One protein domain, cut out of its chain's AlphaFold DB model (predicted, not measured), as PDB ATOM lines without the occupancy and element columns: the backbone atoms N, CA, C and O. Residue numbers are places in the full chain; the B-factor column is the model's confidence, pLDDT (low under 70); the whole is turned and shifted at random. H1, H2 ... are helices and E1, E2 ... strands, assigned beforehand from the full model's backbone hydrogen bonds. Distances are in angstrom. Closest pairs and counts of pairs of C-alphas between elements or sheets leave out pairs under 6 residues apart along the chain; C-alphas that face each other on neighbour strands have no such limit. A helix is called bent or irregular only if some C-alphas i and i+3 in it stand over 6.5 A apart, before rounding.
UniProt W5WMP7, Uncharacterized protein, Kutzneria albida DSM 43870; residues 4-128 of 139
ATOM      1  N   ASN A   4     184.141 153.255 195.573       93.75
ATOM      2  CA  ASN A   4     184.729 154.603 195.530       93.75
ATOM      3  C   ASN A   4     186.246 154.500 195.333       93.75
ATOM      4  O   ASN A   4     186.807 155.118 194.431       93.75
ATOM      5  N   ASP A   5     186.908 153.663 196.134       94.44
ATOM      6  CA  ASP A   5     188.340 153.395 196.019       94.44
ATOM      7  C   ASP A   5     188.704 152.810 194.653       94.44
ATOM      8  O   ASP A   5     189.721 153.184 194.058       94.44
ATOM      9  N   ARG A   6     187.862 151.910 194.134       97.38
ATOM     10  CA  ARG A   6     188.038 151.345 192.796       97.38
ATOM     11  C   ARG A   6     187.938 152.430 191.728       97.38
ATOM     12  O   ARG A   6     188.805 152.472 190.858       97.38
ATOM     13  N   LEU A   7     186.936 153.308 191.793       97.62
ATOM     14  CA  LEU A   7     186.756 154.380 190.814       97.62
ATOM     15  C   LEU A   7     187.936 155.357 190.829       97.62
ATOM     16  O   LEU A   7     188.500 155.641 189.771       97.62
ATOM     17  N   LEU A   8     188.374 155.795 192.015       96.75
ATOM     18  CA  LEU A   8     189.565 156.640 192.161       96.75
ATOM     19  C   LEU A   8     190.794 155.982 191.526       96.75
ATOM     20  O   LEU A   8     191.544 156.627 190.794       96.75
ATOM     21  N   ARG A   9     190.985 154.678 191.754       97.06
ATOM     22  CA  ARG A   9     192.102 153.929 191.173       97.06
ATOM     23  C   ARG A   9     192.016 153.835 189.650       97.06
ATOM     24  O   ARG A   9     193.024 154.071 188.992       97.06
ATOM     25  N   LEU A  10     190.847 153.530 189.091       98.19
ATOM     26  CA  LEU A  10     190.646 153.463 187.638       98.19
ATOM     27  C   LEU A  10     190.941 154.808 186.965       98.19
ATOM     28  O   LEU A  10     191.639 154.850 185.951       98.19
ATOM     29  N   ILE A  11     190.461 155.910 187.549       98.00
ATOM     30  CA  ILE A  11     190.725 157.260 187.037       98.00
ATOM     31  C   ILE A  11     192.213 157.595 187.159       98.00
ATOM     32  O   ILE A  11     192.781 158.153 186.226       98.00
ATOM     33  N   SER A  12     192.884 157.186 188.242       96.94
ATOM     34  CA  SER A  12     194.314 157.462 188.455       96.94
ATOM     35  C   SER A  12     195.241 156.911 187.360       96.94
ATOM     36  O   SER A  12     196.358 157.412 187.208       96.94
ATOM     37  N   TRP A  13     194.796 155.912 186.584       96.94
ATOM     38  CA  TRP A  13     195.559 155.347 185.465       96.94
ATOM     39  C   TRP A  13     195.552 156.233 184.220       96.94
ATOM     40  O   TRP A  13     196.494 156.179 183.433       96.94
ATOM     41  N   VAL A  14     194.529 157.065 184.036       96.56
ATOM     42  CA  VAL A  14     194.423 157.964 182.873       96.56
ATOM     43  C   VAL A  14     194.546 159.435 183.257       96.56
ATOM     44  O   VAL A  14     194.977 160.248 182.445       96.56
ATOM     45  N   GLY A  15     194.203 159.774 184.497       95.31
ATOM     46  CA  GLY A  15     194.164 161.117 185.052       95.31
ATOM     47  C   GLY A  15     195.202 161.348 186.143       95.31
ATOM     48  O   GLY A  15     195.698 160.425 186.793       95.31
ATOM     49  N   TRP A  16     195.525 162.616 186.351       94.12
ATOM     50  CA  TRP A  16     196.309 163.108 187.472       94.12
ATOM     51  C   TRP A  16     195.582 164.279 188.131       94.12
ATOM     52  O   TRP A  16     194.785 164.983 187.507       94.12
ATOM     53  N   ALA A  17     195.885 164.480 189.405       91.69
ATOM     54  CA  ALA A  17     195.456 165.633 190.169       91.69
ATOM     55  C   ALA A  17     196.573 166.020 191.140       91.69
ATOM     56  O   ALA A  17     197.241 165.152 191.703       91.69
ATOM     57  N   GLU A  18     196.753 167.319 191.327       89.19
ATOM     58  CA  GLU A  18     197.522 167.938 192.401       89.19
ATOM     59  C   GLU A  18     196.497 168.655 193.292       89.19
ATOM     60  O   GLU A  18     196.178 169.824 193.043       89.19
ATOM     61  N   PRO A  19     195.921 167.953 194.289       79.44
ATOM     62  CA  PRO A  19     194.744 168.429 195.012       79.44
ATOM     63  C   PRO A  19     194.976 169.779 195.705       79.44
ATOM     64  O   PRO A  19     194.090 170.632 195.700       79.44
ATOM     65  N   ASP A  20     196.194 170.004 196.207       83.44
ATOM     66  CA  ASP A  20     196.603 171.242 196.884       83.44
ATOM     67  C   ASP A  20     196.769 172.440 195.937       83.44
ATOM     68  O   ASP A  20     196.695 173.585 196.371       83.44
ATOM     69  N   GLN A  21     197.001 172.188 194.645       83.69
ATOM     70  CA  GLN A  21     197.215 173.230 193.634       83.69
ATOM     71  C   GLN A  21     195.977 173.462 192.762       83.69
ATOM     72  O   GLN A  21     196.008 174.300 191.864       83.69
ATOM     73  N   ASN A  22     194.896 172.714 193.000       79.19
ATOM     74  CA  ASN A  22     193.699 172.691 192.160       79.19
ATOM     75  C   ASN A  22     194.008 172.439 190.671       79.19
ATOM     76  O   ASN A  22     193.358 172.978 189.774       79.19
ATOM     77  N   ARG A  23     195.035 171.628 190.398       88.25
ATOM     78  CA  ARG A  23     195.442 171.260 189.040       88.25
ATOM     79  C   ARG A  23     195.066 169.814 188.782       88.25
ATOM     80  O   ARG A  23     195.248 168.955 189.640       88.25
ATOM     81  N   CYS A  24     194.535 169.546 187.602       92.62
ATOM     82  CA  CYS A  24     194.159 168.204 187.194       92.62
ATOM     83  C   CYS A  24     194.146 168.089 185.671       92.62
ATOM     84  O   CYS A  24     194.132 169.092 184.950       92.62
ATOM     85  N   GLY A  25     194.137 166.858 185.179       93.38
ATOM     86  CA  GLY A  25     193.980 166.573 183.761       93.38
ATOM     87  C   GLY A  25     194.267 165.117 183.439       93.38
ATOM     88  O   GLY A  25     194.585 164.321 184.321       93.38
ATOM     89  N   LEU A  26     194.195 164.759 182.157       93.88
ATOM     90  CA  LEU A  26     194.698 163.460 181.722       93.88
ATOM     91  C   LEU A  26     196.226 163.471 181.687       93.88
ATOM     92  O   LEU A  26     196.864 164.510 181.495       93.88
ATOM     93  N   ARG A  27     196.821 162.292 181.854       91.44
ATOM     94  CA  ARG A  27     198.271 162.042 181.861       91.44
ATOM     95  C   ARG A  27     198.906 162.144 180.465       91.44
ATOM     96  O   ARG A  27     199.818 161.381 180.156       91.44
ATOM     97  N   TYR A  28     198.412 163.039 179.603       80.12
ATOM     98  CA  TYR A  28     198.926 163.205 178.242       80.12
ATOM     99  C   TYR A  28     200.440 163.402 178.247       80.12
ATOM    100  O   TYR A  28     200.973 164.135 179.080       80.12
ATOM    101  N   GLY A  29     201.119 162.790 177.279       58.56
ATOM    102  CA  GLY A  29     202.550 163.004 177.080       58.56
ATOM    103  C   GLY A  29     202.863 164.140 176.104       58.56
ATOM    104  O   GLY A  29     204.000 164.596 176.060       58.56
ATOM    105  N   SER A  30     201.887 164.584 175.297       72.00
ATOM    106  CA  SER A  30     202.108 165.536 174.197       72.00
ATOM    107  C   SER A  30     200.838 166.285 173.762       72.00
ATOM    108  O   SER A  30     199.719 165.838 174.018       72.00
ATOM    109  N   GLU A  31     200.998 167.397 173.035       75.56
ATOM    110  CA  GLU A  31     199.897 168.090 172.336       75.56
ATOM    111  C   GLU A  31     199.217 167.188 171.290       75.56
ATOM    112  O   GLU A  31     198.009 167.276 171.059       75.56
ATOM    113  N   THR A  32     199.971 166.263 170.693       79.88
ATOM    114  CA  THR A  32     199.456 165.282 169.731       79.88
ATOM    115  C   THR A  32     198.448 164.327 170.371       79.88
ATOM    116  O   THR A  32     197.442 163.996 169.740       79.88
ATOM    117  N   ASP A  33     198.664 163.930 171.630       81.12
ATOM    118  CA  ASP A  33     197.706 163.109 172.382       81.12
ATOM    119  C   ASP A  33     196.391 163.874 172.608       81.12
ATOM    120  O   ASP A  33     195.307 163.319 172.419       81.12
ATOM    121  N   GLN A  34     196.466 165.171 172.924       79.00
ATOM    122  CA  GLN A  34     195.285 166.017 173.148       79.00
ATOM    123  C   GLN A  34     194.461 166.234 171.873       79.00
ATOM    124  O   GLN A  34     193.234 166.306 171.934       79.00
ATOM    125  N   ALA A  35     195.109 166.290 170.706       85.44
ATOM    126  CA  ALA A  35     194.443 166.425 169.408       85.44
ATOM    127  C   ALA A  35     193.630 165.179 168.994       85.44
ATOM    128  O   ALA A  35     192.920 165.201 167.985       85.44
ATOM    129  N   ARG A  36     193.740 164.069 169.738       89.12
ATOM    130  CA  ARG A  36     192.940 162.856 169.507       89.12
ATOM    131  C   ARG A  36     191.551 162.919 170.123       89.12
ATOM    132  O   ARG A  36     190.722 162.091 169.751       89.12
ATOM    133  N   LEU A  37     191.322 163.871 171.020       92.44
ATOM    134  CA  LEU A  37     190.028 164.133 171.627       92.44
ATOM    135  C   LEU A  37     189.357 165.302 170.912       92.44
ATOM    136  O   LEU A  37     189.998 166.305 170.591       92.44
ATOM    137  N   ASN A  38     188.057 165.184 170.684       94.56
ATOM    138  CA  ASN A  38     187.233 166.316 170.282       94.56
ATOM    139  C   ASN A  38     186.918 167.219 171.492       94.56
ATOM    140  O   ASN A  38     187.145 166.844 172.641       94.56
ATOM    141  N   GLU A  39     186.376 168.413 171.247       93.94
ATOM    142  CA  GLU A  39     186.110 169.396 172.310       93.94
ATOM    143  C   GLU A  39     185.157 168.885 173.398       93.94
ATOM    144  O   GLU A  39     185.350 169.178 174.577       93.94
ATOM    145  N   ARG A  40     184.170 168.055 173.036       95.94
ATOM    146  CA  ARG A  40     183.260 167.444 174.011       95.94
ATOM    147  C   ARG A  40     183.998 166.451 174.906       95.94
ATOM    148  O   ARG A  40     183.810 166.475 176.117       95.94
ATOM    149  N   GLU A  41     184.842 165.600 174.329       95.56
ATOM    150  CA  GLU A  41     185.630 164.626 175.089       95.56
ATOM    151  C   GLU A  41     186.671 165.320 175.983       95.56
ATOM    152  O   GLU A  41     186.870 164.898 177.119       95.56
ATOM    153  N   LYS A  42     187.291 166.413 175.514       94.06
ATOM    154  CA  LYS A  42     188.197 167.239 176.332       94.06
ATOM    155  C   LYS A  42     187.473 167.852 177.526       94.06
ATOM    156  O   LYS A  42     187.991 167.787 178.638       94.06
ATOM    157  N   MET A  43     186.286 168.418 177.300       95.12
ATOM    158  CA  MET A  43     185.474 169.004 178.365       95.12
ATOM    159  C   MET A  43     185.077 167.942 179.394       95.12
ATOM    160  O   MET A  43     185.328 168.122 180.580       95.12
ATOM    161  N   ALA A  44     184.552 166.798 178.947       96.25
ATOM    162  CA  ALA A  44     184.175 165.701 179.836       96.25
ATOM    163  C   ALA A  44     185.379 165.140 180.621       96.25
ATOM    164  O   ALA A  44     185.269 164.897 181.822       96.25
ATOM    165  N   ALA A  45     186.546 165.003 179.981       95.19
ATOM    166  CA  ALA A  45     187.777 164.594 180.654       95.19
ATOM    167  C   ALA A  45     188.204 165.597 181.733       95.19
ATOM    168  O   ALA A  45     188.578 165.193 182.834       95.19
ATOM    169  N   HIS A  46     188.158 166.897 181.420       94.44
ATOM    170  CA  HIS A  46     188.505 167.955 182.362       94.44
ATOM    171  C   HIS A  46     187.561 167.950 183.566       94.44
ATOM    172  O   HIS A  46     188.035 167.919 184.699       94.44
ATOM    173  N   THR A  47     186.250 167.888 183.324       96.06
ATOM    174  CA  THR A  47     185.236 167.807 184.379       96.06
ATOM    175  C   THR A  47     185.468 166.588 185.269       96.06
ATOM    176  O   THR A  47     185.622 166.743 186.476       96.06
ATOM    177  N   MET A  48     185.612 165.387 184.696       97.12
ATOM    178  CA  MET A  48     185.924 164.177 185.469       97.12
ATOM    179  C   MET A  48     187.192 164.353 186.325       97.12
ATOM    180  O   MET A  48     187.203 163.972 187.494       97.12
ATOM    181  N   CYS A  49     188.260 164.937 185.772       96.19
ATOM    182  CA  CYS A  49     189.510 165.157 186.504       96.19
ATOM    183  C   CYS A  49     189.370 166.185 187.639       96.19
ATOM    184  O   CYS A  49     190.024 166.034 188.673       96.19
ATOM    185  N   ALA A  50     188.519 167.201 187.474       94.31
ATOM    186  CA  ALA A  50     188.240 168.190 188.510       94.31
ATOM    187  C   ALA A  50     187.530 167.545 189.710       94.31
ATOM    188  O   ALA A  50     188.017 167.654 190.837       94.31
ATOM    189  N   TYR A  51     186.472 166.771 189.457       95.06
ATOM    190  CA  TYR A  51     185.767 166.012 190.498       95.06
ATOM    191  C   TYR A  51     186.652 164.939 191.140       95.06
ATOM    192  O   TYR A  51     186.607 164.724 192.348       95.06
ATOM    193  N   TYR A  52     187.533 164.306 190.362       95.38
ATOM    194  CA  TYR A  52     188.535 163.382 190.894       95.38
ATOM    195  C   TYR A  52     189.500 164.078 191.866       95.38
ATOM    196  O   TYR A  52     189.813 163.528 192.921       95.38
ATOM    197  N   SER A  53     189.943 165.296 191.540       93.94
ATOM    198  CA  SER A  53     190.787 166.111 192.420       93.94
ATOM    199  C   SER A  53     190.092 166.411 193.751       93.94
ATOM    200  O   SER A  53     190.688 166.210 194.811       93.94
ATOM    201  N   GLY A  54     188.816 166.806 193.708       92.44
ATOM    202  CA  GLY A  54     188.000 167.018 194.905       92.44
ATOM    203  C   GLY A  54     187.805 165.758 195.736       92.44
ATOM    204  O   GLY A  54     188.109 165.744 196.926       92.44
ATOM    205  N   ALA A  55     187.447 164.644 195.100       92.56
ATOM    206  CA  ALA A  55     187.305 163.363 195.784       92.56
ATOM    207  C   ALA A  55     188.610 162.901 196.472       92.56
ATOM    208  O   ALA A  55     188.571 162.292 197.545       92.56
ATOM    209  N   LEU A  56     189.781 163.213 195.899       91.69
ATOM    210  CA  LEU A  56     191.071 162.983 196.554       91.69
ATOM    211  C   LEU A  56     191.302 163.911 197.751       91.69
ATOM    212  O   LEU A  56     191.798 163.434 198.774       91.69
ATOM    213  N   ARG A  57     190.946 165.202 197.664       89.88
ATOM    214  CA  ARG A  57     191.018 166.111 198.823       89.88
ATOM    215  C   ARG A  57     190.144 165.608 199.960       89.88
ATOM    216  O   ARG A  57     190.647 165.482 201.075       89.88
ATOM    217  N   TYR A  58     188.906 165.210 199.663       88.50
ATOM    218  CA  TYR A  58     188.009 164.606 200.646       88.50
ATOM    219  C   TYR A  58     188.647 163.384 201.312       88.50
ATOM    220  O   TYR A  58     188.646 163.263 202.532       88.50
ATOM    221  N   ARG A  59     189.262 162.492 200.527       86.31
ATOM    222  CA  ARG A  59     189.941 161.302 201.059       86.31
ATOM    223  C   ARG A  59     191.092 161.641 202.014       86.31
ATOM    224  O   ARG A  59     191.334 160.880 202.946       86.31
ATOM    225  N   VAL A  60     191.828 162.722 201.759       84.56
ATOM    226  CA  VAL A  60     193.004 163.114 202.556       84.56
ATOM    227  C   VAL A  60     192.619 163.950 203.777       84.56
ATOM    228  O   VAL A  60     193.197 163.754 204.844       84.56
ATOM    229  N   ARG A  61     191.679 164.888 203.623       84.06
ATOM    230  CA  ARG A  61     191.360 165.922 204.623       84.06
ATOM    231  C   ARG A  61     190.020 165.710 205.325       84.06
ATOM    232  O   ARG A  61     189.879 166.120 206.470       84.06
ATOM    233  N   GLY A  62     189.070 165.037 204.676       78.81
ATOM    234  CA  GLY A  62     187.726 164.800 205.210       78.81
ATOM    235  C   GLY A  62     186.801 166.021 205.188       78.81
ATOM    236  O   GLY A  62     185.795 166.011 205.891       78.81
ATOM    237  N   ASP A  63     187.126 167.062 204.415       75.31
ATOM    238  CA  ASP A  63     186.374 168.323 204.387       75.31
ATOM    239  C   ASP A  63     185.006 168.164 203.695       75.31
ATOM    240  O   ASP A  63     184.928 167.727 202.549       75.31
ATOM    241  N   GLU A  64     183.915 168.577 204.350       68.56
ATOM    242  CA  GLU A  64     182.540 168.443 203.823       68.56
ATOM    243  C   GLU A  64     182.324 169.135 202.465       68.56
ATOM    244  O   GLU A  64     181.521 168.669 201.661       68.56
ATOM    245  N   GLY A  65     183.072 170.205 202.167       67.56
ATOM    246  CA  GLY A  65     183.012 170.888 200.869       67.56
ATOM    247  C   GLY A  65     183.450 170.016 199.686       67.56
ATOM    248  O   GLY A  65     182.935 170.192 198.588       67.56
ATOM    249  N   ASP A  66     184.337 169.043 199.916       80.94
ATOM    250  CA  ASP A  66     184.812 168.094 198.902       80.94
ATOM    251  C   ASP A  66     184.000 166.776 198.902       80.94
ATOM    252  O   ASP A  66     184.201 165.907 198.046       80.94
ATOM    253  N   ALA A  67     183.061 166.602 199.844       83.62
ATOM    254  CA  ALA A  67     182.181 165.431 199.888       83.62
ATOM    255  C   ALA A  67     181.250 165.390 198.667       83.62
ATOM    256  O   ALA A  67     181.048 164.327 198.081       83.62
ATOM    257  N   LEU A  68     180.769 166.560 198.235       86.75
ATOM    258  CA  LEU A  68     179.970 166.697 197.019       86.75
ATOM    259  C   LEU A  68     180.750 166.224 195.787       86.75
ATOM    260  O   LEU A  68     180.199 165.530 194.934       86.75
ATOM    261  N   ASP A  69     182.049 166.535 195.722       88.88
ATOM    262  CA  ASP A  69     182.879 166.125 194.594       88.88
ATOM    263  C   ASP A  69     183.030 164.600 194.536       88.88
ATOM    264  O   ASP A  69     182.979 164.001 193.460       88.88
ATOM    265  N   ARG A  70     183.153 163.951 195.700       90.00
ATOM    266  CA  ARG A  70     183.134 162.487 195.810       90.00
ATOM    267  C   ARG A  70     181.791 161.898 195.369       90.00
ATOM    268  O   ARG A  70     181.790 160.874 194.688       90.00
ATOM    269  N   GLU A  71     180.677 162.500 195.770       91.31
ATOM    270  CA  GLU A  71     179.331 162.018 195.437       91.31
ATOM    271  C   GLU A  71     179.012 162.136 193.944       91.31
ATOM    272  O   GLU A  71     178.358 161.246 193.402       91.31
ATOM    273  N   GLN A  72     179.500 163.193 193.286       93.94
ATOM    274  CA  GLN A  72     179.236 163.485 191.872       93.94
ATOM    275  C   GLN A  72     180.261 162.878 190.905       93.94
ATOM    276  O   GLN A  72     179.971 162.712 189.718       93.94
ATOM    277  N   LEU A  73     181.459 162.515 191.376       96.31
ATOM    278  CA  LEU A  73     182.487 161.877 190.549       96.31
ATOM    279  C   LEU A  73     181.967 160.687 189.710       96.31
ATOM    280  O   LEU A  73     182.342 160.602 188.536       96.31
ATOM    281  N   PRO A  74     181.123 159.772 190.235       97.56
ATOM    282  CA  PRO A  74     180.566 158.675 189.449       97.56
ATOM    283  C   PRO A  74     179.793 159.138 188.210       97.56
ATOM    284  O   PRO A  74     179.994 158.568 187.137       97.56
ATOM    285  N   ASP A  75     178.966 160.178 188.315       97.06
ATOM    286  CA  ASP A  75     178.180 160.689 187.187       97.06
ATOM    287  C   ASP A  75     179.086 161.203 186.063       97.06
ATOM    288  O   ASP A  75     178.929 160.822 184.901       97.06
ATOM    289  N   TYR A  76     180.101 161.996 186.411       97.31
ATOM    290  CA  TYR A  76     181.024 162.566 185.426       97.31
ATOM    291  C   TYR A  76     181.994 161.536 184.842       97.31
ATOM    292  O   TYR A  76     182.335 161.605 183.658       97.31
ATOM    293  N   ALA A  77     182.413 160.543 185.630       97.81
ATOM    294  CA  ALA A  77     183.190 159.418 185.118       97.81
ATOM    295  C   ALA A  77     182.368 158.574 184.130       97.81
ATOM    296  O   ALA A  77     182.887 158.150 183.092       97.81
ATOM    297  N   LEU A  78     181.078 158.362 184.417       97.38
ATOM    298  CA  LEU A  78     180.158 157.647 183.536       97.38
ATOM    299  C   LEU A  78     179.880 158.426 182.243       97.38
ATOM    300  O   LEU A  78     179.894 157.822 181.166       97.38
ATOM    301  N   GLU A  79     179.657 159.741 182.334       97.12
ATOM    302  CA  GLU A  79     179.480 160.624 181.175       97.12
ATOM    303  C   GLU A  79     180.704 160.564 180.259       97.12
ATOM    304  O   GLU A  79     180.566 160.306 179.059       97.12
ATOM    305  N   PHE A  80     181.902 160.733 180.830       97.44
ATOM    306  CA  PHE A  80     183.147 160.668 180.076       97.44
ATOM    307  C   PHE A  80     183.303 159.314 179.384       97.44
ATOM    308  O   PHE A  80     183.389 159.269 178.159       97.44
ATOM    309  N   ALA A  81     183.257 158.210 180.136       97.75
ATOM    310  CA  ALA A  81     183.477 156.867 179.599       97.75
ATOM    311  C   ALA A  81     182.429 156.452 178.548       97.75
ATOM    312  O   ALA A  81     182.739 155.702 177.625       97.75
ATOM    313  N   THR A  82     181.192 156.948 178.653       97.06
ATOM    314  CA  THR A  82     180.128 156.679 177.669       97.06
ATOM    315  C   THR A  82     180.271 157.532 176.407       97.06
ATOM    316  O   THR A  82     179.864 157.099 175.330       97.06
ATOM    317  N   GLY A  83     180.844 158.732 176.527       95.50
ATOM    318  CA  GLY A  83     181.012 159.682 175.428       95.50
ATOM    319  C   GLY A  83     182.261 159.475 174.566       95.50
ATOM    320  O   GLY A  83     182.430 160.205 173.589       95.50
ATOM    321  N   LEU A  84     183.133 158.519 174.906       96.69
ATOM    322  CA  LEU A  84     184.380 158.287 174.177       96.69
ATOM    323  C   LEU A  84     184.146 157.694 172.785       96.69
ATOM    324  O   LEU A  84     183.507 156.656 172.613       96.69
ATOM    325  N   SER A  85     184.767 158.306 171.780       96.44
ATOM    326  CA  SER A  85     184.944 157.707 170.459       96.44
ATOM    327  C   SER A  85     185.928 156.529 170.494       96.44
ATOM    328  O   SER A  85     186.737 156.388 171.415       96.44
ATOM    329  N   ALA A  86     185.950 155.702 169.443       94.19
ATOM    330  CA  ALA A  86     186.938 154.621 169.311       94.19
ATOM    331  C   ALA A  86     188.392 155.142 169.307       94.19
ATOM    332  O   ALA A  86     189.300 154.496 169.834       94.19
ATOM    333  N   ARG A  87     188.626 156.341 168.750       93.56
ATOM    334  CA  ARG A  87     189.947 156.989 168.752       93.56
ATOM    335  C   ARG A  87     190.375 157.385 170.166       93.56
ATOM    336  O   ARG A  87     191.530 157.157 170.533       93.56
ATOM    337  N   ALA A  88     189.460 157.969 170.936       94.69
ATOM    338  CA  ALA A  88     189.712 158.375 172.313       94.69
ATOM    339  C   ALA A  88     189.802 157.166 173.263       94.69
ATOM    340  O   ALA A  88     190.632 157.161 174.167       94.69
ATOM    341  N   THR A  89     189.048 156.097 172.997       96.69
ATOM    342  CA  THR A  89     189.157 154.813 173.710       96.69
ATOM    343  C   THR A  89     190.565 154.229 173.581       96.69
ATOM    344  O   THR A  89     191.187 153.905 174.591       96.69
ATOM    345  N   GLY A  90     191.129 154.199 172.368       95.25
ATOM    346  CA  GLY A  90     192.513 153.758 172.166       95.25
ATOM    347  C   GLY A  90     193.539 154.636 172.892       95.25
ATOM    348  O   GLY A  90     194.533 154.128 173.403       95.25
ATOM    349  N   LEU A  91     193.282 155.947 173.008       95.00
ATOM    350  CA  LEU A  91     194.126 156.832 173.818       95.00
ATOM    351  C   LEU A  91     194.062 156.456 175.303       95.00
ATOM    352  O   LEU A  91     195.099 156.415 175.956       95.00
ATOM    353  N   MET A  92     192.874 156.157 175.841       96.50
ATOM    354  CA  MET A  92     192.748 155.717 177.234       96.50
ATOM    355  C   MET A  92     193.530 154.427 177.471       96.50
ATOM    356  O   MET A  92     194.249 154.326 178.460       96.50
ATOM    357  N   GLY A  93     193.474 153.479 176.534       96.44
ATOM    358  CA  GLY A  93     194.253 152.250 176.630       96.44
ATOM    359  C   GLY A  93     195.764 152.466 176.580       96.44
ATOM    360  O   GLY A  93     196.490 151.808 177.320       96.44
ATOM    361  N   GLU A  94     196.256 153.432 175.800       94.88
ATOM    362  CA  GLU A  94     197.667 153.836 175.852       94.88
ATOM    363  C   GLU A  94     198.054 154.436 177.205       94.88
ATOM    364  O   GLU A  94     199.128 154.133 177.722       94.88
ATOM    365  N   LEU A  95     197.201 155.285 177.789       95.31
ATOM    366  CA  LEU A  95     197.458 155.867 179.108       95.31
ATOM    367  C   LEU A  95     197.460 154.786 180.198       95.31
ATOM    368  O   LEU A  95     198.356 154.777 181.039       95.31
ATOM    369  N   VAL A  96     196.524 153.835 180.141       96.62
ATOM    370  CA  VAL A  96     196.492 152.666 181.034       96.62
ATOM    371  C   VAL A  96     197.754 151.823 180.869       96.62
ATOM    372  O   VAL A  96     198.394 151.496 181.867       96.62
ATOM    373  N   ALA A  97     198.151 151.515 179.630       95.62
ATOM    374  CA  ALA A  97     199.355 150.742 179.347       95.62
ATOM    375  C   ALA A  97     200.606 151.408 179.934       95.62
ATOM    376  O   ALA A  97     201.393 150.742 180.601       95.62
ATOM    377  N   ARG A  98     200.759 152.728 179.750       93.50
ATOM    378  CA  ARG A  98     201.874 153.508 180.316       93.50
ATOM    379  C   ARG A  98     201.842 153.518 181.846       93.50
ATOM    380  O   ARG A  98     202.873 153.308 182.474       93.50
ATOM    381  N   SER A  99     200.676 153.750 182.449       94.44
ATOM    382  CA  SER A  99     200.529 153.842 183.908       94.44
ATOM    383  C   SER A  99     200.748 152.514 184.630       94.44
ATOM    384  O   SER A  99     201.119 152.514 185.802       94.44
ATOM    385  N   LEU A 100     200.503 151.391 183.953       94.25
ATOM    386  CA  LEU A 100     200.639 150.045 184.510       94.25
ATOM    387  C   LEU A 100     201.872 149.286 183.991       94.25
ATOM    388  O   LEU A 100     202.047 148.127 184.359       94.25
ATOM    389  N   ASP A 101     202.697 149.917 183.151       94.56
ATOM    390  CA  ASP A 101     203.839 149.301 182.454       94.56
ATOM    391  C   ASP A 101     203.468 147.987 181.734       94.56
ATOM    392  O   ASP A 101     204.130 146.953 181.842       94.56
ATOM    393  N   LEU A 102     202.344 148.012 181.010       93.69
ATOM    394  CA  LEU A 102     201.808 146.853 180.298       93.69
ATOM    395  C   LEU A 102     202.169 146.881 178.814       93.69
ATOM    396  O   LEU A 102     202.111 147.913 178.146       93.69
ATOM    397  N   ARG A 103     202.439 145.694 178.265       92.44
ATOM    398  CA  ARG A 103     202.538 145.455 176.821       92.44
ATOM    399  C   ARG A 103     201.315 144.669 176.366       92.44
ATOM    400  O   ARG A 103     201.318 143.442 176.417       92.44
ATOM    401  N   ALA A 104     200.270 145.376 175.959       90.25
ATOM    402  CA  ALA A 104     199.034 144.785 175.457       90.25
ATOM    403  C   ALA A 104     198.449 145.636 174.324       90.25
ATOM    404  O   ALA A 104     198.910 146.751 174.070       90.25
ATOM    405  N   ASP A 105     197.438 145.095 173.645       94.44
ATOM    406  CA  ASP A 105     196.683 145.845 172.649       94.44
ATOM    407  C   ASP A 105     195.964 147.029 173.316       94.44
ATOM    408  O   ASP A 105     195.187 146.871 174.261       94.44
ATOM    409  N   VAL A 106     196.263 148.237 172.841       93.75
ATOM    410  CA  VAL A 106     195.760 149.471 173.452       93.75
ATOM    411  C   VAL A 106     194.271 149.683 173.195       93.75
ATOM    412  O   VAL A 106     193.622 150.361 173.984       93.75
ATOM    413  N   GLN A 107     193.692 149.103 172.143       94.75
ATOM    414  CA  GLN A 107     192.247 149.193 171.954       94.75
ATOM    415  C   GLN A 107     191.500 148.282 172.916       94.75
ATOM    416  O   GLN A 107     190.526 148.720 173.532       94.75
ATOM    417  N   ASP A 108     191.984 147.059 173.122       97.00
ATOM    418  CA  ASP A 108     191.401 146.167 174.122       97.00
ATOM    419  C   ASP A 108     191.563 146.718 175.542       97.00
ATOM    420  O   ASP A 108     190.592 146.731 176.299       97.00
ATOM    421  N   LEU A 109     192.738 147.254 175.894       97.06
ATOM    422  CA  LEU A 109     192.930 147.922 177.186       97.06
ATOM    423  C   LEU A 109     191.991 149.117 177.366       97.06
ATOM    424  O   LEU A 109     191.415 149.287 178.438       97.06
ATOM    425  N   GLY A 110     191.824 149.935 176.323       97.31
ATOM    426  CA  GLY A 110     190.914 151.075 176.347       97.31
ATOM    427  C   GLY A 110     189.472 150.642 176.589       97.31
ATOM    428  O   GLY A 110     188.802 151.189 177.464       97.31
ATOM    429  N   ARG A 111     189.010 149.617 175.866       98.19
ATOM    430  CA  ARG A 111     187.664 149.054 176.025       98.19
ATOM    431  C   ARG A 111     187.443 148.477 177.422       98.19
ATOM    432  O   ARG A 111     186.437 148.807 178.042       98.19
ATOM    433  N   LEU A 112     188.381 147.675 177.930       98.25
ATOM    434  CA  LEU A 112     188.295 147.096 179.275       98.25
ATOM    435  C   LEU A 112     188.247 148.183 180.350       98.25
ATOM    436  O   LEU A 112     187.415 148.122 181.251       98.25
ATOM    437  N   TRP A 113     189.089 149.212 180.228       98.25
ATOM    438  CA  TRP A 113     189.073 150.346 181.147       98.25
ATOM    439  C   TRP A 113     187.733 151.092 181.116       98.25
ATOM    440  O   TRP A 113     187.169 151.372 182.173       98.25
ATOM    441  N   VAL A 114     187.183 151.361 179.924       98.50
ATOM    442  CA  VAL A 114     185.861 151.993 179.774       98.50
ATOM    443  C   VAL A 114     184.768 151.149 180.429       98.50
ATOM    444  O   VAL A 114     183.941 151.687 181.164       98.50
ATOM    445  N   GLU A 115     184.750 149.837 180.195       98.50
ATOM    446  CA  GLU A 115     183.768 148.927 180.797       98.50
ATOM    447  C   GLU A 115     183.866 148.913 182.329       98.50
ATOM    448  O   GLU A 115     182.843 149.015 183.013       98.50
ATOM    449  N   ASP A 116     185.084 148.873 182.872       98.44
ATOM    450  CA  ASP A 116     185.328 148.898 184.314       98.44
ATOM    451  C   ASP A 116     184.900 150.220 184.960       98.44
ATOM    452  O   ASP A 116     184.270 150.212 186.027       98.44
ATOM    453  N   VAL A 117     185.200 151.356 184.320       98.50
ATOM    454  CA  VAL A 117     184.761 152.679 184.786       98.50
ATOM    455  C   VAL A 117     183.243 152.760 184.766       98.50
ATOM    456  O   VAL A 117     182.654 153.091 185.792       98.50
ATOM    457  N   LYS A 118     182.593 152.385 183.658       98.38
ATOM    458  CA  LYS A 118     181.127 152.412 183.545       98.38
ATOM    459  C   LYS A 118     180.462 151.527 184.595       98.38
ATOM    460  O   LYS A 118     179.528 151.969 185.254       98.38
ATOM    461  N   SER A 119     180.949 150.300 184.781       98.06
ATOM    462  CA  SER A 119     180.398 149.360 185.763       98.06
ATOM    463  C   SER A 119     180.558 149.858 187.201       98.06
ATOM    464  O   SER A 119     179.637 149.748 188.013       98.06
ATOM    465  N   THR A 120     181.724 150.414 187.535       98.12
ATOM    466  CA  THR A 120     182.004 150.927 188.883       98.12
ATOM    467  C   THR A 120     181.215 152.204 189.161       98.12
ATOM    468  O   THR A 120     180.555 152.303 190.192       98.12
ATOM    469  N   ALA A 121     181.215 153.147 188.218       97.50
ATOM    470  CA  ALA A 121     180.461 154.389 188.320       97.50
ATOM    471  C   ALA A 121     178.955 154.130 188.425       97.50
ATOM    472  O   ALA A 121     178.309 154.668 189.316       97.50
ATOM    473  N   TRP A 122     178.397 153.241 187.596       96.06
ATOM    474  CA  TRP A 122     176.974 152.900 187.653       96.06
ATOM    475  C   TRP A 122     176.549 152.342 189.014       96.06
ATOM    476  O   TRP A 122     175.514 152.740 189.547       96.06
ATOM    477  N   ARG A 123     177.357 151.454 189.613       95.75
ATOM    478  CA  ARG A 123     177.085 150.911 190.953       95.75
ATOM    479  C   ARG A 123     177.057 152.004 192.021       95.75
ATOM    480  O   ARG A 123     176.190 151.964 192.890       95.75
ATOM    481  N   LEU A 124     177.947 152.990 191.925       95.25
ATOM    482  CA  LEU A 124     177.965 154.141 192.828       95.25
ATOM    483  C   LEU A 124     176.780 155.086 192.594       95.25
ATOM    484  O   LEU A 124     176.132 155.463 193.560       95.25
ATOM    485  N   VAL A 125     176.438 155.406 191.341       93.62
ATOM    486  CA  VAL A 125     175.258 156.231 191.006       93.62
ATOM    487  C   VAL A 125     173.981 155.599 191.564       93.62
ATOM    488  O   VAL A 125     173.159 156.277 192.176       93.62
ATOM    489  N   VAL A 126     173.826 154.283 191.399       91.25
ATOM    490  CA  VAL A 126     172.710 153.521 191.972       91.25
ATOM    491  C   VAL A 126     172.707 153.588 193.500       91.25
ATOM    492  O   VAL A 126     171.659 153.833 194.094       91.25
ATOM    493  N   ALA A 127     173.863 153.399 194.140       89.75
ATOM    494  CA  ALA A 127     173.982 153.453 195.596       89.75
ATOM    495  C   ALA A 127     173.703 154.855 196.170       89.75
ATOM    496  O   ALA A 127     173.137 154.953 197.256       89.75
ATOM    497  N   ASN A 128     174.044 155.918 195.436       84.50
ATOM    498  CA  ASN A 128     173.793 157.313 195.816       84.50
ATOM    499  C   ASN A 128     172.326 157.734 195.589       84.50
ATOM    500  O   ASN A 128     171.873 158.736 196.143       84.50
TER     501      ASN A 128
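What this domain is: This is residues 4 to 128 of the 139 residues of an uncharacterized protein of Kutzneria albida DSM 43870 (UniProt W5WMP7). A small hairpin of two strands, E1 and E2, covers one side of the long helix H3, while the short helix H1 and the arm H4b of a bent helix sit between H3 and the second long helix, H6. The other arm, H4a, packs on H3, H5 crosses H6 near the beginning of H6, and the four-residue H2 sits away from the middle. The printed part has 125 residues with six named helices and two named strands, in the order H1, E1, E2, H2, H3, H4, H5, H6. The sheet, E1 - E2, is antiparallel, and the class is mostly helix. The whole is compact and rounded, with a radius of gyration of the C-alphas of 13.7 A and spans of 40 by 31 by 28 A.

Where its parts are: E1 is residues 15 to 18 and E2 residues 23 to 26. H3, residues 39 to 61, measures 32.9 A and begins with C-alpha 39 at (186.110, 169.396, 172.310). H1 is residues 4 to 12, with C-alpha 4 at (184.729, 154.603, 195.530), and H2 is residues 31 to 34. H4, residues 64 to 83, was assigned as one helix by its hydrogen bonds but is bent: C-alphas 71 and 74 are 7.0 A apart. Its arms are H4a, residues 64 to 71, and H4b, residues 74 to 83, 14.1 A long. H5, residues 86 to 100, measures 21.0 A. H6, residues 106 to 128, measures 32.3 A and ends with C-alpha 128 at (173.793, 157.313, 195.816).

How they stand to each other: In the hairpin E1 and E2, N 16 and O 25 are within hydrogen-bond range at 2.8 A, as are N 18 and O 23 at 2.8 A. The closest C-alphas of E2 and H3 are those of Gly 25 and Cys 49, 5.4 A apart. H3 touches H4b with residues 41 to 51 alone, closest at the C-alphas of Ala 44 and Phe 80, 5.1 A, at a shallow tilt of 24 degrees, opposite ways. H3 touches H4a with residues 51 to 58 alone, at a steep tilt of 49 degrees; the C-alphas of Ala 55 and Arg 70 are closest, 4.3 A. H1 touches H3, with the C-alphas of Leu 8 and Tyr 52 closest at 6.9 A, and H6, with those of Leu 7 and Thr 120 closest at 6.2 A. H4b touches H6, closest at the C-alphas of Pro 74 and Ala 121, 4.4 A. H5 touches H6, about perpendicular at 90 degrees, closest at the C-alphas of Gly 93 and Gly 110, 3.6 A. H3 and H6 are apart. H2 is close to but not clearly touching H5, with the C-alphas of Asp 33 and Leu 91 closest at 7.4 A. In H1, H3, H4b, H5 and H6 every O i to N i+4 pair is within hydrogen-bond range, in H4a 2 of 4 are, and H2 is too short for such a pair.

The domain as a whole: The two C-alphas farthest apart are those of Glu 64 and Asp 105, 41.0 A. The printed part has no cut, and its links are tight. Residue 29 and residues 64 to 65 have pLDDT under 70; the mean of the printed part is 92.1.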